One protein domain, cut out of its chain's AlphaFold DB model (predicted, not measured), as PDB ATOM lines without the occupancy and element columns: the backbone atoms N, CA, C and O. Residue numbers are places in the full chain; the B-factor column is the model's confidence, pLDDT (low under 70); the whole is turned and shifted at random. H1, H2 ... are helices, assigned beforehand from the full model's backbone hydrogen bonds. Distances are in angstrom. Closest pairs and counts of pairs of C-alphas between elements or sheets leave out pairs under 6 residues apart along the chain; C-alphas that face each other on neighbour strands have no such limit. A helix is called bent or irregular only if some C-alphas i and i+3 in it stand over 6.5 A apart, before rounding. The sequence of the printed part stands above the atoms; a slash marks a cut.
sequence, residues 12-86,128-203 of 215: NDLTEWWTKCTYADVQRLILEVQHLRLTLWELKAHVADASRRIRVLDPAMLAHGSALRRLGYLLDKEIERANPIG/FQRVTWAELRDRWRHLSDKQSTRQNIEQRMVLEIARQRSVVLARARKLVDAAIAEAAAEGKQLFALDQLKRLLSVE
ATOM      1  N   ASN A  12     -59.037  65.315  86.844       82.00
ATOM      2  CA  ASN A  12     -58.779  66.747  86.676       82.00
ATOM      3  C   ASN A  12     -57.499  66.984  85.861       82.00
ATOM      4  O   ASN A  12     -57.557  67.727  84.888       82.00
ATOM      5  N   ASP A  13     -56.405  66.279  86.186       82.31
ATOM      6  CA  ASP A  13     -55.145  66.336  85.431       82.31
ATOM      7  C   ASP A  13     -55.386  65.981  83.951       82.31
ATOM      8  O   ASP A  13     -54.951  66.693  83.051       82.31
ATOM      9  N   LEU A  14     -56.126  64.897  83.686       85.69
ATOM     10  CA  LEU A  14     -56.440  64.446  82.325       85.69
ATOM     11  C   LEU A  14     -57.312  65.456  81.564       85.69
ATOM     12  O   LEU A  14     -57.085  65.684  80.382       85.69
ATOM     13  N   THR A  15     -58.284  66.077  82.233       83.31
ATOM     14  CA  THR A  15     -59.181  67.082  81.632       83.31
ATOM     15  C   THR A  15     -58.433  68.374  81.307       83.31
ATOM     16  O   THR A  15     -58.602  68.960  80.238       83.31
ATOM     17  N   GLU A  16     -57.560  68.807  82.213       81.88
ATOM     18  CA  GLU A  16     -56.699  69.965  82.003       81.88
ATOM     19  C   GLU A  16     -55.750  69.730  80.819       81.88
ATOM     20  O   GLU A  16     -55.642  70.569  79.927       81.88
ATOM     21  N   TRP A  17     -55.126  68.554  80.746       81.50
ATOM     22  CA  TRP A  17     -54.258  68.199  79.625       81.50
ATOM     23  C   TRP A  17     -55.020  68.031  78.310       81.50
ATOM     24  O   TRP A  17     -54.538  68.471  77.271       81.50
ATOM     25  N   TRP A  18     -56.239  67.490  78.335       82.19
ATOM     26  CA  TRP A  18     -57.095  67.390  77.150       82.19
ATOM     27  C   TRP A  18     -57.439  68.760  76.547       82.19
ATOM     28  O   TRP A  18     -57.471  68.932  75.325       82.19
ATOM     29  N   THR A  19     -57.690  69.761  77.392       79.06
ATOM     30  CA  THR A  19     -58.008  71.117  76.919       79.06
ATOM     31  C   THR A  19     -56.766  71.831  76.382       79.06
ATOM     32  O   THR A  19     -56.836  72.445  75.312       79.06
ATOM     33  N   LYS A  20     -55.623  71.689  77.066       75.31
ATOM     34  CA  LYS A  20     -54.358  72.363  76.734       75.31
ATOM     35  C   LYS A  20     -53.584  71.732  75.572       75.31
ATOM     36  O   LYS A  20     -52.932  72.460  74.829       75.31
ATOM     37  N   CYS A  21     -53.631  70.412  75.397       68.06
ATOM     38  CA  CYS A  21     -52.810  69.717  74.406       68.06
ATOM     39  C   CYS A  21     -53.549  69.461  73.091       68.06
ATOM     40  O   CYS A  21     -54.631  68.872  73.050       68.06
ATOM     41  N   THR A  22     -52.908  69.856  71.993       65.81
ATOM     42  CA  THR A  22     -53.343  69.596  70.613       65.81
ATOM     43  C   THR A  22     -52.668  68.374  69.990       65.81
ATOM     44  O   THR A  22     -53.059  67.952  68.906       65.81
ATOM     45  N   TYR A  23     -51.678  67.779  70.663       74.62
ATOM     46  CA  TYR A  23     -50.982  66.590  70.178       74.62
ATOM     47  C   TYR A  23     -51.901  65.361  70.226       74.62
ATOM     48  O   TYR A  23     -52.298  64.914  71.307       74.62
ATOM     49  N   ALA A  24     -52.191  64.789  69.053       77.31
ATOM     50  CA  ALA A  24     -53.028  63.593  68.902       77.31
ATOM     51  C   ALA A  24     -52.518  62.413  69.749       77.31
ATOM     52  O   ALA A  24     -53.293  61.634  70.304       77.31
ATOM     53  N   ASP A  25     -51.202  62.325  69.918       75.25
ATOM     54  CA  ASP A  25     -50.559  61.272  70.686       75.25
ATOM     55  C   ASP A  25     -50.915  61.301  72.173       75.25
ATOM     56  O   ASP A  25     -51.244  60.258  72.746       75.25
ATOM     57  N   VAL A  26     -50.885  62.471  72.807       80.88
ATOM     58  CA  VAL A  26     -51.242  62.613  74.228       80.88
ATOM     59  C   VAL A  26     -52.738  62.370  74.420       80.88
ATOM     60  O   VAL A  26     -53.137  61.687  75.362       80.88
ATOM     61  N   GLN A  27     -53.565  62.837  73.481       83.38
ATOM     62  CA  GLN A  27     -55.004  62.563  73.481       83.38
ATOM     63  C   GLN A  27     -55.296  61.055  73.424       83.38
ATOM     64  O   GLN A  27     -56.134  60.577  74.187       83.38
ATOM     65  N   ARG A  28     -54.552  60.278  72.621       87.44
ATOM     66  CA  ARG A  28     -54.670  58.807  72.597       87.44
ATOM     67  C   ARG A  28     -54.314  58.153  73.938       87.44
ATOM     68  O   ARG A  28     -55.019  57.236  74.349       87.44
ATOM     69  N   LEU A  29     -53.291  58.629  74.659       89.19
ATOM     70  CA  LEU A  29     -52.979  58.112  76.007       89.19
ATOM     71  C   LEU A  29     -54.099  58.404  77.000       89.19
ATOM     72  O   LEU A  29     -54.462  57.530  77.786       89.19
ATOM     73  N   ILE A  30     -54.654  59.619  76.957       89.31
ATOM     74  CA  ILE A  30     -55.779  60.005  77.811       89.31
ATOM     75  C   ILE A  30     -56.968  59.077  77.544       89.31
ATOM     76  O   ILE A  30     -57.543  58.540  78.491       89.31
ATOM     77  N   LEU A  31     -57.306  58.847  76.272       89.81
ATOM     78  CA  LEU A  31     -58.399  57.952  75.895       89.81
ATOM     79  C   LEU A  31     -58.132  56.500  76.311       89.81
ATOM     80  O   LEU A  31     -59.041  55.868  76.837       89.81
ATOM     81  N   GLU A  32     -56.908  55.979  76.162       91.75
ATOM     82  CA  GLU A  32     -56.554  54.618  76.606       91.75
ATOM     83  C   GLU A  32     -56.690  54.471  78.128       91.75
ATOM     84  O   GLU A  32     -57.284  53.504  78.601       91.75
ATOM     85  N   VAL A  33     -56.209  55.447  78.910       92.38
ATOM     86  CA  VAL A  33     -56.370  55.447  80.375       92.38
ATOM     87  C   VAL A  33     -57.849  55.459  80.767       92.38
ATOM     88  O   VAL A  33     -58.254  54.724  81.669       92.38
ATOM     89  N   GLN A  34     -58.668  56.288  80.113       90.56
ATOM     90  CA  GLN A  34     -60.105  56.358  80.396       90.56
ATOM     91  C   GLN A  34     -60.827  55.072  79.997       90.56
ATOM     92  O   GLN A  34     -61.625  54.556  80.777       90.56
ATOM     93  N   HIS A  35     -60.508  54.531  78.822       90.25
ATOM     94  CA  HIS A  35     -61.056  53.275  78.338       90.25
ATOM     95  C   HIS A  35     -60.783  52.140  79.323       90.25
ATOM     96  O   HIS A  35     -61.721  51.505  79.792       90.25
ATOM     97  N   LEU A  36     -59.529  51.946  79.734       90.81
ATOM     98  CA  LEU A  36     -59.177  50.871  80.656       90.81
ATOM     99  C   LEU A  36     -59.833  51.037  82.036       90.81
ATOM    100  O   LEU A  36     -60.249  50.056  82.652       90.81
ATOM    101  N   ARG A  37     -59.985  52.269  82.533       91.12
ATOM    102  CA  ARG A  37     -60.735  52.523  83.774       91.12
ATOM    103  C   ARG A  37     -62.213  52.162  83.642       91.12
ATOM    104  O   ARG A  37     -62.766  51.602  84.587       91.12
ATOM    105  N   LEU A  38     -62.844  52.460  82.506       88.88
ATOM    106  CA  LEU A  38     -64.213  52.024  82.219       88.88
ATOM    107  C   LEU A  38     -64.292  50.496  82.145       88.88
ATOM    108  O   LEU A  38     -65.150  49.916  82.805       88.88
ATOM    109  N   THR A  39     -63.335  49.840  81.481       89.00
ATOM    110  CA  THR A  39     -63.231  48.374  81.445       89.00
ATOM    111  C   THR A  39     -63.176  47.779  82.855       89.00
ATOM    112  O   THR A  39     -63.864  46.800  83.140       89.00
ATOM    113  N   LEU A  40     -62.402  48.361  83.784       90.69
ATOM    114  CA  LEU A  40     -62.351  47.882  85.175       90.69
ATOM    115  C   LEU A  40     -63.704  48.012  85.890       90.69
ATOM    116  O   LEU A  40     -64.085  47.124  86.658       90.69
ATOM    117  N   TRP A  41     -64.435  49.098  85.635       89.25
ATOM    118  CA  TRP A  41     -65.777  49.316  86.177       89.25
ATOM    119  C   TRP A  41     -66.800  48.319  85.630       89.25
ATOM    120  O   TRP A  41     -67.553  47.722  86.403       89.25
ATOM    121  N   GLU A  42     -66.805  48.105  84.319       88.75
ATOM    122  CA  GLU A  42     -67.669  47.126  83.658       88.75
ATOM    123  C   GLU A  42     -67.363  45.715  84.155       88.75
ATOM    124  O   GLU A  42     -68.265  44.982  84.570       88.75
ATOM    125  N   LEU A  43     -66.080  45.356  84.227       90.06
ATOM    126  CA  LEU A  43     -65.641  44.072  84.753       90.06
ATOM    127  C   LEU A  43     -66.110  43.869  86.198       90.06
ATOM    128  O   LEU A  43     -66.616  42.798  86.525       90.06
ATOM    129  N   LYS A  44     -66.020  44.891  87.059       90.94
ATOM    130  CA  LYS A  44     -66.541  44.823  88.434       90.94
ATOM    131  C   LYS A  44     -68.044  44.540  88.458       90.94
ATOM    132  O   LYS A  44     -68.488  43.690  89.233       90.94
ATOM    133  N   ALA A  45     -68.825  45.216  87.615       88.19
ATOM    134  CA  ALA A  45     -70.264  44.979  87.515       88.19
ATOM    135  C   ALA A  45     -70.569  43.543  87.055       88.19
ATOM    136  O   ALA A  45     -71.402  42.866  87.662       88.19
ATOM    137  N   HIS A  46     -69.843  43.039  86.054       87.62
ATOM    138  CA  HIS A  46     -69.985  41.666  85.573       87.62
ATOM    139  C   HIS A  46     -69.565  40.620  86.612       87.62
ATOM    140  O   HIS A  46     -70.225  39.593  86.737       87.62
ATOM    141  N   VAL A  47     -68.520  40.877  87.403       90.69
ATOM    142  CA  VAL A  47     -68.097  39.986  88.496       90.69
ATOM    143  C   VAL A  47     -69.162  39.919  89.588       90.69
ATOM    144  O   VAL A  47     -69.465  38.831  90.084       90.69
ATOM    145  N   ALA A  48     -69.768  41.055  89.945       88.69
ATOM    146  CA  ALA A  48     -70.876  41.088  90.893       88.69
ATOM    147  C   ALA A  48     -72.099  40.329  90.354       88.69
ATOM    148  O   ALA A  48     -72.719  39.556  91.087       88.69
ATOM    149  N   ASP A  49     -72.425  40.498  89.070       87.62
ATOM    150  CA  ASP A  49     -73.539  39.790  88.444       87.62
ATOM    151  C   ASP A  49     -73.300  38.279  88.355       87.62
ATOM    152  O   ASP A  49     -74.157  37.496  88.765       87.62
ATOM    153  N   ALA A  50     -72.105  37.864  87.927       86.88
ATOM    154  CA  ALA A  50     -71.693  36.468  87.914       86.88
ATOM    155  C   ALA A  50     -71.777  35.861  89.318       86.88
ATOM    156  O   ALA A  50     -72.398  34.818  89.497       86.88
ATOM    157  N   SER A  51     -71.259  36.559  90.332       87.12
ATOM    158  CA  SER A  51     -71.334  36.107  91.726       87.12
ATOM    159  C   SER A  51     -72.780  35.899  92.193       87.12
ATOM    160  O   SER A  51     -73.067  34.919  92.878       87.12
ATOM    161  N   ARG A  52     -73.716  36.780  91.802       85.56
ATOM    162  CA  ARG A  52     -75.147  36.627  92.123       85.56
ATOM    163  C   ARG A  52     -75.770  35.427  91.418       85.56
ATOM    164  O   ARG A  52     -76.432  34.632  92.075       85.56
ATOM    165  N   ARG A  53     -75.552  35.280  90.107       83.31
ATOM    166  CA  ARG A  53     -76.111  34.166  89.318       83.31
ATOM    167  C   ARG A  53     -75.602  32.816  89.809       83.31
ATOM    168  O   ARG A  53     -76.383  31.883  89.945       83.31
ATOM    169  N   ILE A  54     -74.314  32.738  90.129       80.69
ATOM    170  CA  ILE A  54     -73.692  31.525  90.665       80.69
ATOM    171  C   ILE A  54     -74.312  31.160  92.013       80.69
ATOM    172  O   ILE A  54     -74.684  30.012  92.206       80.69
ATOM    173  N   ARG A  55     -74.524  32.133  92.908       80.75
ATOM    174  CA  ARG A  55     -75.159  31.897  94.215       80.75
ATOM    175  C   ARG A  55     -76.584  31.343  94.113       80.75
ATOM    176  O   ARG A  55     -77.008  30.617  95.004       80.75
ATOM    177  N   VAL A  56     -77.327  31.709  93.066       81.69
ATOM    178  CA  VAL A  56     -78.676  31.175  92.809       81.69
ATOM    179  C   VAL A  56     -78.611  29.724  92.331       81.69
ATOM    180  O   VAL A  56     -79.415  28.909  92.767       81.69
ATOM    181  N   LEU A  57     -77.665  29.407  91.445       77.12
ATOM    182  CA  LEU A  57     -77.503  28.063  90.881       77.12
ATOM    183  C   LEU A  57     -76.874  27.080  91.871       77.12
ATOM    184  O   LEU A  57     -77.181  25.892  91.836       77.12
ATOM    185  N   ASP A  58     -76.000  27.573  92.744       71.69
ATOM    186  CA  ASP A  58     -75.332  26.778  93.758       71.69
ATOM    187  C   ASP A  58     -75.127  27.570  95.063       71.69
ATOM    188  O   ASP A  58     -74.134  28.291  95.234       71.69
ATOM    189  N   PRO A  59     -76.053  27.420  96.027       70.12
ATOM    190  CA  PRO A  59     -75.942  28.034  97.346       70.12
ATOM    191  C   PRO A  59     -74.741  27.525  98.162       70.12
ATOM    192  O   PRO A  59     -74.260  28.247  99.039       70.12
ATOM    193  N   ALA A  60     -74.245  26.310  97.887       66.62
ATOM    194  CA  ALA A  60     -73.130  25.690  98.606       66.62
ATOM    195  C   ALA A  60     -71.755  26.192  98.120       66.62
ATOM    196  O   ALA A  60     -70.799  26.218  98.901       66.62
ATOM    197  N   MET A  61     -71.665  26.726  96.893       60.81
ATOM    198  CA  MET A  61     -70.435  27.304  96.318       60.81
ATOM    199  C   MET A  61     -69.891  28.531  97.075       60.81
ATOM    200  O   MET A  61     -68.798  29.023  96.781       60.81
ATOM    201  N   LEU A  62     -70.616  29.056  98.069       56.72
ATOM    202  CA  LEU A  62     -70.193  30.211  98.868       56.72
ATOM    203  C   LEU A  62     -68.911  29.981  99.677       56.72
ATOM    204  O   LEU A  62     -68.192  30.948  99.950       56.72
ATOM    205  N   ALA A  63     -68.576  28.730  99.996       54.22
ATOM    206  CA  ALA A  63     -67.284  28.398 100.588       54.22
ATOM    207  C   ALA A  63     -66.126  28.538  99.571       54.22
ATOM    208  O   ALA A  63     -65.042  29.002  99.935       54.22
ATOM    209  N   HIS A  64     -66.384  28.260  98.283       51.81
ATOM    210  CA  HIS A  64     -65.376  28.077  97.227       51.81
ATOM    211  C   HIS A  64     -65.293  29.196  96.179       51.81
ATOM    212  O   HIS A  64     -64.305  29.246  95.466       51.81
ATOM    213  N   GLY A  65     -66.208  30.177  96.150       68.69
ATOM    214  CA  GLY A  65     -66.130  31.379  95.288       68.69
ATOM    215  C   GLY A  65     -64.986  32.356  95.632       68.69
ATOM    216  O   GLY A  65     -65.136  33.580  95.563       68.69
ATOM    217  N   SER A  66     -63.856  31.835  96.104       80.75
ATOM    218  CA  SER A  66     -62.693  32.570  96.585       80.75
ATOM    219  C   SER A  66     -62.030  33.371  95.465       80.75
ATOM    220  O   SER A  66     -61.622  34.511  95.694       80.75
ATOM    221  N   ALA A  67     -61.994  32.827  94.244       86.38
ATOM    222  CA  ALA A  67     -61.400  33.478  93.087       86.38
ATOM    223  C   ALA A  67     -62.183  34.734  92.665       86.38
ATOM    224  O   ALA A  67     -61.588  35.800  92.509       86.38
ATOM    225  N   LEU A  68     -63.519  34.656  92.598       88.25
ATOM    226  CA  LEU A  68     -64.374  35.814  92.297       88.25
ATOM    227  C   LEU A  68     -64.350  36.869  93.409       88.25
ATOM    228  O   LEU A  68     -64.308  38.060  93.116       88.25
ATOM    229  N   ARG A  69     -64.298  36.458  94.685       87.81
ATOM    230  CA  ARG A  69     -64.128  37.400  95.808       87.81
ATOM    231  C   ARG A  69     -62.787  38.130  95.744       87.81
ATOM    232  O   ARG A  69     -62.741  39.346  95.909       87.81
ATOM    233  N   ARG A  70     -61.699  37.402  95.472       91.00
ATOM    234  CA  ARG A  70     -60.361  37.983  95.268       91.00
ATOM    235  C   ARG A  70     -60.340  38.926  94.067       91.00
ATOM    236  O   ARG A  70     -59.682  39.959  94.138       91.00
ATOM    237  N   LEU A  71     -61.059  38.584  92.998       92.81
ATOM    238  CA  LEU A  71     -61.196  39.431  91.819       92.81
ATOM    239  C   LEU A  71     -61.945  40.722  92.154       92.81
ATOM    240  O   LEU A  71     -61.431  41.795  91.863       92.81
ATOM    241  N   GLY A  72     -63.089  40.634  92.835       92.06
ATOM    242  CA  GLY A  72     -63.830  41.807  93.306       92.06
ATOM    243  C   GLY A  72     -62.959  42.736  94.154       92.06
ATOM    244  O   GLY A  72     -62.843  43.916  93.840       92.06
ATOM    245  N   TYR A  73     -62.247  42.182  95.141       93.12
ATOM    246  CA  TYR A  73     -61.326  42.949  95.986       93.12
ATOM    247  C   TYR A  73     -60.204  43.634  95.189       93.12
ATOM    248  O   TYR A  73     -59.877  44.793  95.436       93.12
ATOM    249  N   LEU A  74     -59.606  42.926  94.226       94.50
ATOM    250  CA  LEU A  74     -58.572  43.481  93.355       94.50
ATOM    251  C   LEU A  74     -59.102  44.660  92.535       94.50
ATOM    252  O   LEU A  74     -58.423  45.681  92.439       94.50
ATOM    253  N   LEU A  75     -60.300  44.521  91.960       93.06
ATOM    254  CA  LEU A  75     -60.923  45.571  91.157       93.06
ATOM    255  C   LEU A  75     -61.291  46.778  92.018       93.06
ATOM    256  O   LEU A  75     -61.016  47.900  91.610       93.06
ATOM    257  N   ASP A  76     -61.830  46.564  93.218       91.88
ATOM    258  CA  ASP A  76     -62.129  47.644  94.164       91.88
ATOM    259  C   ASP A  76     -60.876  48.444  94.513       91.88
ATOM    260  O   ASP A  76     -60.875  49.668  94.402       91.88
ATOM    261  N   LYS A  77     -59.781  47.756  94.851       92.06
ATOM    262  CA  LYS A  77     -58.512  48.411  95.186       92.06
ATOM    263  C   LYS A  77     -57.933  49.198  94.019       92.06
ATOM    264  O   LYS A  77     -57.391  50.281  94.233       92.06
ATOM    265  N   GLU A  78     -58.046  48.684  92.797       91.81
ATOM    266  CA  GLU A  78     -57.553  49.410  91.628       91.81
ATOM    267  C   GLU A  78     -58.448  50.572  91.207       91.81
ATOM    268  O   GLU A  78     -57.931  51.620  90.828       91.81
ATOM    269  N   ILE A  79     -59.768  50.448  91.346       89.88
ATOM    270  CA  ILE A  79     -60.701  51.555  91.113       89.88
ATOM    271  C   ILE A  79     -60.479  52.671  92.144       89.88
ATOM    272  O   ILE A  79     -60.442  53.845  91.773       89.88
ATOM    273  N   GLU A  80     -60.290  52.318  93.419       88.56
ATOM    274  CA  GLU A  80     -59.942  53.269  94.482       88.56
ATOM    275  C   GLU A  80     -58.617  53.980  94.177       88.56
ATOM    276  O   GLU A  80     -58.558  55.210  94.220       88.56
ATOM    277  N   ARG A  81     -57.565  53.230  93.810       89.12
ATOM    278  CA  ARG A  81     -56.250  53.803  93.480       89.12
ATOM    279  C   ARG A  81     -56.324  54.732  92.269       89.12
ATOM    280  O   ARG A  81     -55.782  55.832  92.312       89.12
ATOM    281  N   ALA A  82     -56.977  54.300  91.190       81.94
ATOM    282  CA  ALA A  82     -57.024  55.023  89.920       81.94
ATOM    283  C   ALA A  82     -57.917  56.277  89.947       81.94
ATOM    284  O   ALA A  82     -57.961  56.997  88.950       81.94
ATOM    285  N   ASN A  83     -58.566  56.568  91.078       78.00
ATOM    286  CA  ASN A  83     -59.616  57.567  91.243       78.00
ATOM    287  C   ASN A  83     -60.895  57.197  90.447       78.00
ATOM    288  O   ASN A  83     -60.874  57.197  89.213       78.00
ATOM    289  N   PRO A  84     -62.017  56.896  91.125       69.12
ATOM    290  CA  PRO A  84     -63.268  56.472  90.496       69.12
ATOM    291  C   PRO A  84     -63.749  57.365  89.338       69.12
ATOM    292  O   PRO A  84     -63.899  58.579  89.496       69.12
ATOM    293  N   ILE A  85     -64.091  56.756  88.188       63.28
ATOM    294  CA  ILE A  85     -64.891  57.405  87.135       63.28
ATOM    295  C   ILE A  85     -66.342  57.453  87.624       63.28
ATOM    296  O   ILE A  85     -67.172  56.628  87.262       63.28
ATOM    297  N   GLY A  86     -66.653  58.399  88.504       56.03
ATOM    298  CA  GLY A  86     -68.030  58.662  88.911       56.03
ATOM    299  C   GLY A  86     -68.313  58.546  90.406       56.03
ATOM    300  O   GLY A  86     -67.595  57.924  91.182       56.03
ATOM    301  N   PHE A 128     -61.091  56.392  68.814       79.19
ATOM    302  CA  PHE A 128     -60.332  55.671  69.819       79.19
ATOM    303  C   PHE A 128     -59.569  54.514  69.174       79.19
ATOM    304  O   PHE A 128     -60.156  53.528  68.731       79.19
ATOM    305  N   GLN A 129     -58.245  54.621  69.176       83.75
ATOM    306  CA  GLN A 129     -57.343  53.567  68.736       83.75
ATOM    307  C   GLN A 129     -56.446  53.147  69.892       83.75
ATOM    308  O   GLN A 129     -55.744  53.987  70.469       83.75
ATOM    309  N   ARG A 130     -56.448  51.840  70.190       86.06
ATOM    310  CA  ARG A 130     -55.635  51.257  71.263       86.06
ATOM    311  C   ARG A 130     -54.168  51.631  71.088       86.06
ATOM    312  O   ARG A 130     -53.645  51.631  69.973       86.06
ATOM    313  N   VAL A 131     -53.504  51.932  72.197       88.12
ATOM    314  CA  VAL A 131     -52.059  52.195  72.194       88.12
ATOM    315  C   VAL A 131     -51.304  50.865  72.249       88.12
ATOM    316  O   VAL A 131     -51.566  50.019  73.107       88.12
ATOM    317  N   THR A 132     -50.364  50.645  71.339       88.62
ATOM    318  CA  THR A 132     -49.548  49.422  71.272       88.62
ATOM    319  C   THR A 132     -48.400  49.446  72.285       88.62
ATOM    320  O   THR A 132     -47.975  50.502  72.758       88.62
ATOM    321  N   TRP A 133     -47.840  48.275  72.616       87.31
ATOM    322  CA  TRP A 133     -46.672  48.217  73.504       87.31
ATOM    323  C   TRP A 133     -45.427  48.888  72.904       87.31
ATOM    324  O   TRP A 133     -44.608  49.418  73.656       87.31
ATOM    325  N   ALA A 134     -45.282  48.886  71.574       85.94
ATOM    326  CA  ALA A 134     -44.200  49.584  70.882       85.94
ATOM    327  C   ALA A 134     -44.311  51.105  71.070       85.94
ATOM    328  O   ALA A 134     -43.376  51.715  71.582       85.94
ATOM    329  N   GLU A 135     -45.493  51.675  70.808       87.56
ATOM    330  CA  GLU A 135     -45.764  53.106  71.014       87.56
ATOM    331  C   GLU A 135     -45.502  53.535  72.470       87.56
ATOM    332  O   GLU A 135     -44.933  54.600  72.712       87.56
ATOM    333  N   LEU A 136     -45.871  52.708  73.460       86.62
ATOM    334  CA  LEU A 136     -45.601  53.001  74.875       86.62
ATOM    335  C   LEU A 136     -44.101  53.015  75.203       86.62
ATOM    336  O   LEU A 136     -43.657  53.868  75.971       86.62
ATOM    337  N   ARG A 137     -43.316  52.088  74.637       85.25
ATOM    338  CA  ARG A 137     -41.857  52.039  74.839       85.25
ATOM    339  C   ARG A 137     -41.153  53.221  74.192       85.25
ATOM    340  O   ARG A 137     -40.285  53.813  74.830       85.25
ATOM    341  N   ASP A 138     -41.528  53.568  72.967       84.12
ATOM    342  CA  ASP A 138     -40.920  54.690  72.250       84.12
ATOM    343  C   ASP A 138     -41.169  55.997  73.006       84.12
ATOM    344  O   ASP A 138     -40.237  56.745  73.300       84.12
ATOM    345  N   ARG A 139     -42.405  56.211  73.466       82.25
ATOM    346  CA  ARG A 139     -42.751  57.366  74.306       82.25
ATOM    347  C   ARG A 139     -41.990  57.376  75.624       82.25
ATOM    348  O   ARG A 139     -41.493  58.422  76.026       82.25
ATOM    349  N   TRP A 140     -41.856  56.228  76.287       82.94
ATOM    350  CA  TRP A 140     -41.072  56.132  77.518       82.94
ATOM    351  C   TRP A 140     -39.611  56.563  77.310       82.94
ATOM    352  O   TRP A 140     -39.094  57.339  78.110       82.94
ATOM    353  N   ARG A 141     -38.978  56.121  76.213       76.81
ATOM    354  CA  ARG A 141     -37.593  56.480  75.856       76.81
ATOM    355  C   ARG A 141     -37.425  57.970  75.559       76.81
ATOM    356  O   ARG A 141     -36.438  58.561  75.974       76.81
ATOM    357  N   HIS A 142     -38.387  58.593  74.884       69.12
ATOM    358  CA  HIS A 142     -38.330  60.033  74.606       69.12
ATOM    359  C   HIS A 142     -38.556  60.900  75.853       69.12
ATOM    360  O   HIS A 142     -38.117  62.046  75.900       69.12
ATOM    361  N   LEU A 143     -39.221  60.360  76.877       66.19
ATOM    362  CA  LEU A 143     -39.526  61.076  78.114       66.19
ATOM    363  C   LEU A 143     -38.417  60.972  79.175       66.19
ATOM    364  O   LEU A 143     -38.447  61.737  80.138       66.19
ATOM    365  N   SER A 144     -37.463  60.042  79.048       59.28
ATOM    366  CA  SER A 144     -36.417  59.811  80.060       59.28
ATOM    367  C   SER A 144     -35.274  60.834  80.052       59.28
ATOM    368  O   SER A 144     -34.391  60.753  80.897       59.28
ATOM    369  N   ASP A 145     -35.288  61.814  79.145       53.69
ATOM    370  CA  ASP A 145     -34.108  62.637  78.842       53.69
ATOM    371  C   ASP A 145     -33.899  63.867  79.751       53.69
ATOM    372  O   ASP A 145     -33.056  64.719  79.471       53.69
ATOM    373  N   LYS A 146     -34.652  64.015  80.854       52.66
ATOM    374  CA  LYS A 146     -34.462  65.139  81.791       52.66
ATOM    375  C   LYS A 146     -34.554  64.711  83.253       52.66
ATOM    376  O   LYS A 146     -35.476  64.013  83.659       52.66
ATOM    377  N   GLN A 147     -33.589  65.201  84.029       49.66
ATOM    378  CA  GLN A 147     -33.311  65.010  85.459       49.66
ATOM    379  C   GLN A 147     -34.452  65.442  86.413       49.66
ATOM    380  O   GLN A 147     -34.224  66.203  87.352       49.66
ATOM    381  N   SER A 148     -35.698  65.006  86.213       52.88
ATOM    382  CA  SER A 148     -36.770  65.243  87.184       52.88
ATOM    383  C   SER A 148     -37.002  64.007  88.046       52.88
ATOM    384  O   SER A 148     -37.429  62.963  87.565       52.88
ATOM    385  N   THR A 149     -36.812  64.154  89.356       57.47
ATOM    386  CA  THR A 149     -37.145  63.150  90.385       57.47
ATOM    387  C   THR A 149     -38.636  62.796  90.450       57.47
ATOM    388  O   THR A 149     -39.006  61.844  91.131       57.47
ATOM    389  N   ARG A 150     -39.509  63.547  89.763       67.62
ATOM    390  CA  ARG A 150     -40.957  63.308  89.688       67.62
ATOM    391  C   ARG A 150     -41.358  62.952  88.262       67.62
ATOM    392  O   ARG A 150     -40.960  63.654  87.337       67.62
ATOM    393  N   GLN A 151     -42.166  61.904  88.092       76.50
ATOM    394  CA  GLN A 151     -42.656  61.521  86.768       76.50
ATOM    395  C   GLN A 151     -43.625  62.574  86.207       76.50
ATOM    396  O   GLN A 151     -44.554  63.009  86.897       76.50
ATOM    397  N   ASN A 152     -43.450  62.947  84.938       84.06
ATOM    398  CA  ASN A 152     -44.397  63.791  84.206       84.06
ATOM    399  C   ASN A 152     -45.741  63.058  84.010       84.06
ATOM    400  O   ASN A 152     -45.820  61.831  84.099       84.06
ATOM    401  N   ILE A 153     -46.818  63.787  83.711       83.19
ATOM    402  CA  ILE A 153     -48.144  63.215  83.474       83.19
ATOM    403  C   ILE A 153     -48.131  62.153  82.368       83.19
ATOM    404  O   ILE A 153     -48.756  61.115  82.540       83.19
ATOM    405  N   GLU A 154     -47.384  62.352  81.277       85.81
ATOM    406  CA  GLU A 154     -47.309  61.380  80.180       85.81
ATOM    407  C   GLU A 154     -46.645  60.080  80.638       85.81
ATOM    408  O   GLU A 154     -47.157  58.993  80.377       85.81
ATOM    409  N   GLN A 155     -45.566  60.184  81.422       86.19
ATOM    410  CA  GLN A 155     -44.923  59.031  82.055       86.19
ATOM    411  C   GLN A 155     -45.895  58.321  83.008       86.19
ATOM    412  O   GLN A 155     -45.999  57.097  82.983       86.19
ATOM    413  N   ARG A 156     -46.665  59.076  83.805       89.62
ATOM    414  CA  ARG A 156     -47.715  58.527  84.680       89.62
ATOM    415  C   ARG A 156     -48.819  57.827  83.877       89.62
ATOM    416  O   ARG A 156     -49.291  56.784  84.316       89.62
ATOM    417  N   MET A 157     -49.210  58.342  82.707       91.12
ATOM    418  CA  MET A 157     -50.179  57.689  81.812       91.12
ATOM    419  C   MET A 157     -49.624  56.381  81.240       91.12
ATOM    420  O   MET A 157     -50.313  55.365  81.282       91.12
ATOM    421  N   VAL A 158     -48.378  56.374  80.756       91.06
ATOM    422  CA  VAL A 158     -47.717  55.160  80.245       91.06
ATOM    423  C   VAL A 158     -47.649  54.083  81.328       91.06
ATOM    424  O   VAL A 158     -48.025  52.936  81.085       91.06
ATOM    425  N   LEU A 159     -47.232  54.456  82.542       91.00
ATOM    426  CA  LEU A 159     -47.173  53.544  83.685       91.00
ATOM    427  C   LEU A 159     -48.563  53.037  84.092       91.00
ATOM    428  O   LEU A 159     -48.706  51.860  84.423       91.00
ATOM    429  N   GLU A 160     -49.589  53.887  84.025       92.81
ATOM    430  CA  GLU A 160     -50.974  53.505  84.306       92.81
ATOM    431  C   GLU A 160     -51.492  52.464  83.309       92.81
ATOM    432  O   GLU A 160     -51.993  51.417  83.724       92.81
ATOM    433  N   ILE A 161     -51.306  52.704  82.008       92.31
ATOM    434  CA  ILE A 161     -51.696  51.771  80.941       92.31
ATOM    435  C   ILE A 161     -50.954  50.443  81.114       92.31
ATOM    436  O   ILE A 161     -51.562  49.369  81.074       92.31
ATOM    437  N   ALA A 162     -49.642  50.513  81.360       91.00
ATOM    438  CA  ALA A 162     -48.808  49.340  81.561       91.00
ATOM    439  C   ALA A 162     -49.292  48.508  82.753       91.00
ATOM    440  O   ALA A 162     -49.483  47.301  82.621       91.00
ATOM    441  N   ARG A 163     -49.557  49.155  83.894       91.69
ATOM    442  CA  ARG A 163     -50.058  48.498  85.104       91.69
ATOM    443  C   ARG A 163     -51.398  47.816  84.858       91.69
ATOM    444  O   ARG A 163     -51.563  46.649  85.214       91.69
ATOM    445  N   GLN A 164     -52.356  48.532  84.279       91.38
ATOM    446  CA  GLN A 164     -53.701  48.002  84.093       91.38
ATOM    447  C   GLN A 164     -53.691  46.802  83.142       91.38
ATOM    448  O   GLN A 164     -54.247  45.758  83.483       91.38
ATOM    449  N   ARG A 165     -52.968  46.885  82.020       90.69
ATOM    450  CA  ARG A 165     -52.900  45.786  81.048       90.69
ATOM    451  C   ARG A 165     -52.111  44.582  81.558       90.69
ATOM    452  O   ARG A 165     -52.642  43.478  81.586       90.69
ATOM    453  N   SER A 166     -50.873  44.766  82.012       87.81
ATOM    454  CA  SER A 166     -49.994  43.623  82.310       87.81
ATOM    455  C   SER A 166     -50.133  43.064  83.726       87.81
ATOM    456  O   SER A 166     -49.740  41.924  83.976       87.81
ATOM    457  N   VAL A 167     -50.646  43.854  84.677       89.81
ATOM    458  CA  VAL A 167     -50.758  43.438  86.083       89.81
ATOM    459  C   VAL A 167     -52.209  43.159  86.437       89.81
ATOM    460  O   VAL A 167     -52.525  42.062  86.897       89.81
ATOM    461  N   VAL A 168     -53.094  44.136  86.233       91.94
ATOM    462  CA  VAL A 168     -54.484  44.055  86.704       91.94
ATOM    463  C   VAL A 168     -55.283  43.077  85.847       91.94
ATOM    464  O   VAL A 168     -55.810  42.100  86.381       91.94
ATOM    465  N   LEU A 169     -55.309  43.271  84.525       91.25
ATOM    466  CA  LEU A 169     -56.046  42.399  83.606       91.25
ATOM    467  C   LEU A 169     -55.455  40.985  83.547       91.25
ATOM    468  O   LEU A 169     -56.205  40.012  83.601       91.25
ATOM    469  N   ALA A 170     -54.127  40.840  83.552       89.81
ATOM    470  CA  ALA A 170     -53.490  39.523  83.620       89.81
ATOM    471  C   ALA A 170     -53.865  38.756  84.902       89.81
ATOM    472  O   ALA A 170     -54.140  37.554  84.867       89.81
ATOM    473  N   ARG A 171     -53.917  39.439  86.054       91.81
ATOM    474  CA  ARG A 171     -54.354  38.822  87.314       91.81
ATOM    475  C   ARG A 171     -55.852  38.530  87.314       91.81
ATOM    476  O   ARG A 171     -56.250  37.500  87.854       91.81
ATOM    477  N   ALA A 172     -56.663  39.380  86.685       92.62
ATOM    478  CA  ALA A 172     -58.086  39.128  86.502       92.62
ATOM    479  C   ALA A 172     -58.340  37.865  85.669       92.62
ATOM    480  O   ALA A 172     -59.105  37.010  86.107       92.62
ATOM    481  N   ARG A 173     -57.625  37.688  84.547       92.88
ATOM    482  CA  ARG A 173     -57.676  36.469  83.718       92.88
ATOM    483  C   ARG A 173     -57.376  35.219  84.537       92.88
ATOM    484  O   ARG A 173     -58.197  34.314  84.573       92.88
ATOM    485  N   LYS A 174     -56.277  35.228  85.301       92.50
ATOM    486  CA  LYS A 174     -55.913  34.106  86.183       92.50
ATOM    487  C   LYS A 174     -56.998  33.769  87.207       92.50
ATOM    488  O   LYS A 174     -57.220  32.599  87.489       92.50
ATOM    489  N   LEU A 175     -57.657  34.777  87.780       92.94
ATOM    490  CA  LEU A 175     -58.732  34.558  88.750       92.94
ATOM    491  C   LEU A 175     -60.016  34.044  88.086       92.94
ATOM    492  O   LEU A 175     -60.699  33.212  88.674       92.94
ATOM    493  N   VAL A 176     -60.334  34.489  86.869       92.12
ATOM    494  CA  VAL A 176     -61.464  33.949  86.099       92.12
ATOM    495  C   VAL A 176     -61.194  32.504  85.680       92.12
ATOM    496  O   VAL A 176     -62.052  31.656  85.898       92.12
ATOM    497  N   ASP A 177     -60.005  32.191  85.163       92.06
ATOM    498  CA  ASP A 177     -59.637  30.815  84.808       92.06
ATOM    499  C   ASP A 177     -59.626  29.894  86.040       92.06
ATOM    500  O   ASP A 177     -60.089  28.758  85.958       92.06
ATOM    501  N   ALA A 178     -59.186  30.389  87.204       90.75
ATOM    502  CA  ALA A 178     -59.286  29.649  88.462       90.75
ATOM    503  C   ALA A 178     -60.747  29.376  88.860       90.75
ATOM    504  O   ALA A 178     -61.072  28.247  89.209       90.75
ATOM    505  N   ALA A 179     -61.638  30.368  88.747       89.06
ATOM    506  CA  ALA A 179     -63.065  30.180  89.018       89.06
ATOM    507  C   ALA A 179     -63.712  29.168  88.051       89.06
ATOM    508  O   ALA A 179     -64.577  28.391  88.453       89.06
ATOM    509  N   ILE A 180     -63.290  29.160  86.780       89.88
ATOM    510  CA  ILE A 180     -63.741  28.176  85.783       89.88
ATOM    511  C   ILE A 180     -63.259  26.774  86.162       89.88
ATOM    512  O   ILE A 180     -64.045  25.833  86.107       89.88
ATOM    513  N   ALA A 181     -61.997  26.630  86.573       89.06
ATOM    514  CA  ALA A 181     -61.443  25.349  87.001       89.06
ATOM    515  C   ALA A 181     -62.128  24.812  88.272       89.06
ATOM    516  O   ALA A 181     -62.438  23.625  88.334       89.06
ATOM    517  N   GLU A 182     -62.414  25.683  89.247       86.00
ATOM    518  CA  GLU A 182     -63.185  25.349  90.454       86.00
ATOM    519  C   GLU A 182     -64.585  24.825  90.085       86.00
ATOM    520  O   GLU A 182     -64.994  23.773  90.568       86.00
ATOM    521  N   ALA A 183     -65.297  25.498  89.174       84.25
ATOM    522  CA  ALA A 183     -66.612  25.048  88.712       84.25
ATOM    523  C   ALA A 183     -66.547  23.718  87.937       84.25
ATOM    524  O   ALA A 183     -67.372  22.825  88.149       84.25
ATOM    525  N   ALA A 184     -65.545  23.562  87.067       87.19
ATOM    526  CA  ALA A 184     -65.357  22.357  86.267       87.19
ATOM    527  C   ALA A 184     -65.018  21.125  87.124       87.19
ATOM    528  O   ALA A 184     -65.464  20.027  86.798       87.19
ATOM    529  N   ALA A 185     -64.288  21.298  88.234       85.19
ATOM    530  CA  ALA A 185     -63.998  20.221  89.185       85.19
ATOM    531  C   ALA A 185     -65.271  19.622  89.815       85.19
ATOM    532  O   ALA A 185     -65.288  18.451  90.183       85.19
ATOM    533  N   GLU A 186     -66.351  20.401  89.883       81.06
ATOM    534  CA  GLU A 186     -67.672  19.963  90.345       81.06
ATOM    535  C   GLU A 186     -68.604  19.548  89.191       81.06
ATOM    536  O   GLU A 186     -69.799  19.332  89.398       81.06
ATOM    537  N   GLY A 187     -68.091  19.466  87.959       82.06
ATOM    538  CA  GLY A 187     -68.875  19.135  86.767       82.06
ATOM    539  C   GLY A 187     -69.835  20.244  86.321       82.06
ATOM    540  O   GLY A 187     -70.755  19.984  85.546       82.06
ATOM    541  N   LYS A 188     -69.649  21.482  86.799       82.06
ATOM    542  CA  LYS A 188     -70.508  22.626  86.472       82.06
ATOM    543  C   LYS A 188     -69.883  23.471  85.373       82.06
ATOM    544  O   LYS A 188     -68.739  23.907  85.474       82.06
ATOM    545  N   GLN A 189     -70.680  23.792  84.359       82.56
ATOM    546  CA  GLN A 189     -70.327  24.790  83.357       82.56
ATOM    547  C   GLN A 189     -71.188  26.037  83.558       82.56
ATOM    548  O   GLN A 189     -72.407  26.011  83.386       82.56
ATOM    549  N   LEU A 190     -70.552  27.138  83.957       83.06
ATOM    550  CA  LEU A 190     -71.237  28.374  84.325       83.06
ATOM    551  C   LEU A 190     -71.054  29.427  83.231       83.06
ATOM    552  O   LEU A 190     -70.004  30.057  83.126       83.06
ATOM    553  N   PHE A 191     -72.124  29.691  82.477       86.19
ATOM    554  CA  PHE A 191     -72.137  30.683  81.394       86.19
ATOM    555  C   PHE A 191     -71.653  32.081  81.826       86.19
ATOM    556  O   PHE A 191     -71.030  32.801  81.049       86.19
ATOM    557  N   ALA A 192     -71.901  32.473  83.080       85.62
ATOM    558  CA  ALA A 192     -71.443  33.756  83.610       85.62
ATOM    559  C   ALA A 192     -69.905  33.873  83.662       85.62
ATOM    560  O   ALA A 192     -69.366  34.960  83.461       85.62
ATOM    561  N   LEU A 193     -69.193  32.766  83.893       88.12
ATOM    562  CA  LEU A 193     -67.728  32.743  83.870       88.12
ATOM    563  C   LEU A 193     -67.190  32.810  82.436       88.12
ATOM    564  O   LEU A 193     -66.217  33.518  82.180       88.12
ATOM    565  N   ASP A 194     -67.869  32.164  81.485       88.50
ATOM    566  CA  ASP A 194     -67.533  32.265  80.060       88.50
ATOM    567  C   ASP A 194     -67.700  33.700  79.539       88.50
ATOM    568  O   ASP A 194     -66.879  34.182  78.758       88.50
ATOM    569  N   GLN A 195     -68.727  34.422  80.003       87.62
ATOM    570  CA  GLN A 195     -68.897  35.845  79.692       87.62
ATOM    571  C   GLN A 195     -67.733  36.694  80.221       87.62
ATOM    572  O   GLN A 195     -67.199  37.515  79.475       87.62
ATOM    573  N   LEU A 196     -67.298  36.471  81.467       89.88
ATOM    574  CA  LEU A 196     -66.131  37.157  82.036       89.88
ATOM    575  C   LEU A 196     -64.854  36.866  81.242       89.88
ATOM    576  O   LEU A 196     -64.072  37.778  80.967       89.88
ATOM    577  N   LYS A 197     -64.661  35.612  80.825       90.88
ATOM    578  CA  LYS A 197     -63.524  35.220  79.991       90.88
ATOM    579  C   LYS A 197     -63.543  35.925  78.635       90.88
ATOM    580  O   LYS A 197     -62.510  36.433  78.205       90.88
ATOM    581  N   ARG A 198     -64.710  36.017  77.987       88.94
ATOM    582  CA  ARG A 198     -64.874  36.745  76.717       88.94
ATOM    583  C   ARG A 198     -64.570  38.233  76.874       88.94
ATOM    584  O   ARG A 198     -63.795  38.755  76.081       88.94
ATOM    585  N   LEU A 199     -65.088  38.888  77.912       87.25
ATOM    586  CA  LEU A 199     -64.786  40.297  78.199       87.25
ATOM    587  C   LEU A 199     -63.280  40.537  78.340       87.25
ATOM    588  O   LEU A 199     -62.727  41.433  77.714       87.25
ATOM    589  N   LEU A 200     -62.592  39.676  79.093       88.44
ATOM    590  CA  LEU A 200     -61.144  39.780  79.274       88.44
ATOM    591  C   LEU A 200     -60.334  39.442  78.016       88.44
ATOM    592  O   LEU A 200     -59.172  39.845  77.930       88.44
ATOM    593  N   SER A 201     -60.913  38.703  77.065       85.56
ATOM    594  CA  SER A 201     -60.254  38.328  75.808       85.56
ATOM    595  C   SER A 201     -60.239  39.455  74.771       85.56
ATOM    596  O   SER A 201     -59.353  39.483  73.924       85.56
ATOM    597  N   VAL A 202     -61.181  40.402  74.867       80.75
ATOM    598  CA  VAL A 202     -61.246  41.594  74.000       80.75
ATOM    599  C   VAL A 202     -60.076  42.542  74.271       80.75
ATOM    600  O   VAL A 202     -59.626  43.259  73.379       80.75
ATOM    601  N   GLU A 203     -59.543  42.523  75.494       80.06
ATOM    602  CA  GLU A 203     -58.395  43.339  75.874       80.06
ATOM    603  C   GLU A 203     -57.128  42.876  75.143       80.06
ATOM    604  O   GLU A 203     -56.509  41.859  75.468       80.06
TER     605      GLU A 203
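Overview. This is residues 12 to 86 and 128 to 203 of the 215 residues of an uncharacterized protein of Burkholderia sp. RF2-non_BP3 (UniProt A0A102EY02). Picture an elongated bundle of helices: two long helices, H2 and H6, run side by side the same way, and the shorter H4 and H7 pack on opposite sides of this pair, running back. At one end H1 folds back on H2 and H5 on H6, the loop residues 145 to 150 stick out there, and little H3 turns the chain at the other end. The printed part has 151 residues with seven named helices, H1 to H7 in order, and no named strand; its class is all helix. It is loose, with a radius of gyration of the C-alphas of 18.3 A and spans of 57 by 29 by 29 A.

Arrangement. Begin with H1, residues 12 to 20, which makes a hairpin with H2, residues 24 to 57; they only just touch, with 3 pairs of C-alphas within 8 A, closest at Leu 14 and Ile 30, 6.4 A, and their tilt of 36 degrees is only just steep. H2 is the hub, touching five helices. It touches H3, residues 59 to 63, only at the corner, and only just, with 3 pairs; the closest C-alphas are those of Arg 55 and Met 61, 6.9 A. H4, residues 66 to 81, touches H2 at Lys 44 and Leu 75, their closest C-alphas, 6.3 A, at 33 degrees, only just short of steep, opposite ways. H5, residues 133 to 143, touches H6, residues 153 to 185, closest at Leu 136 and Val 158, 6.2 A, a hairpin. H6 residues 154 to 164 touch H2, closest C-alphas Val 33 and Ile 161, 6.0 A, at a shallow tilt of 21 degrees, the same way. H7, residues 191 to 202, touches H2, closest C-alphas Ala 50 and Ala 192, 5.1 A. H2, H4, H6 and H7 form an up and down bundle, each running against the one before; H4 and H7 are apart. Every O i to N i+4 pair is within hydrogen-bond range in H1, H2, H4, H5 and H7; H6 has 27 of 29, and H3 has 0 of 1, with 0 of 2 O i to N i+3 pairs.

Along the chain. Find C-alpha 12 at (-58.779, 66.747, 86.676), where H1 begins. H2 starts at C-alpha 24, (-53.028, 63.593, 68.902), and spans 48.4 A; H4 spans 22.4 A and H6 46.2 A. H3 is only just irregular: C-alphas 60 and 63 are 6.7 A apart. H7 ends at C-alpha 202, (-61.246, 41.594, 74.000).

Size, cuts and confidence. The C-alphas farthest apart, Gln 147 and Gly 187, are 58.1 A apart. Residues 87 to 127 are not printed, and C-alphas 86 and 128 are 20.8 A apart across this cut. Of the links printed whole, none is long. Confidence is under 70 at residues 21 to 22, 60 to 65, 84 to 86 and 142 to 150.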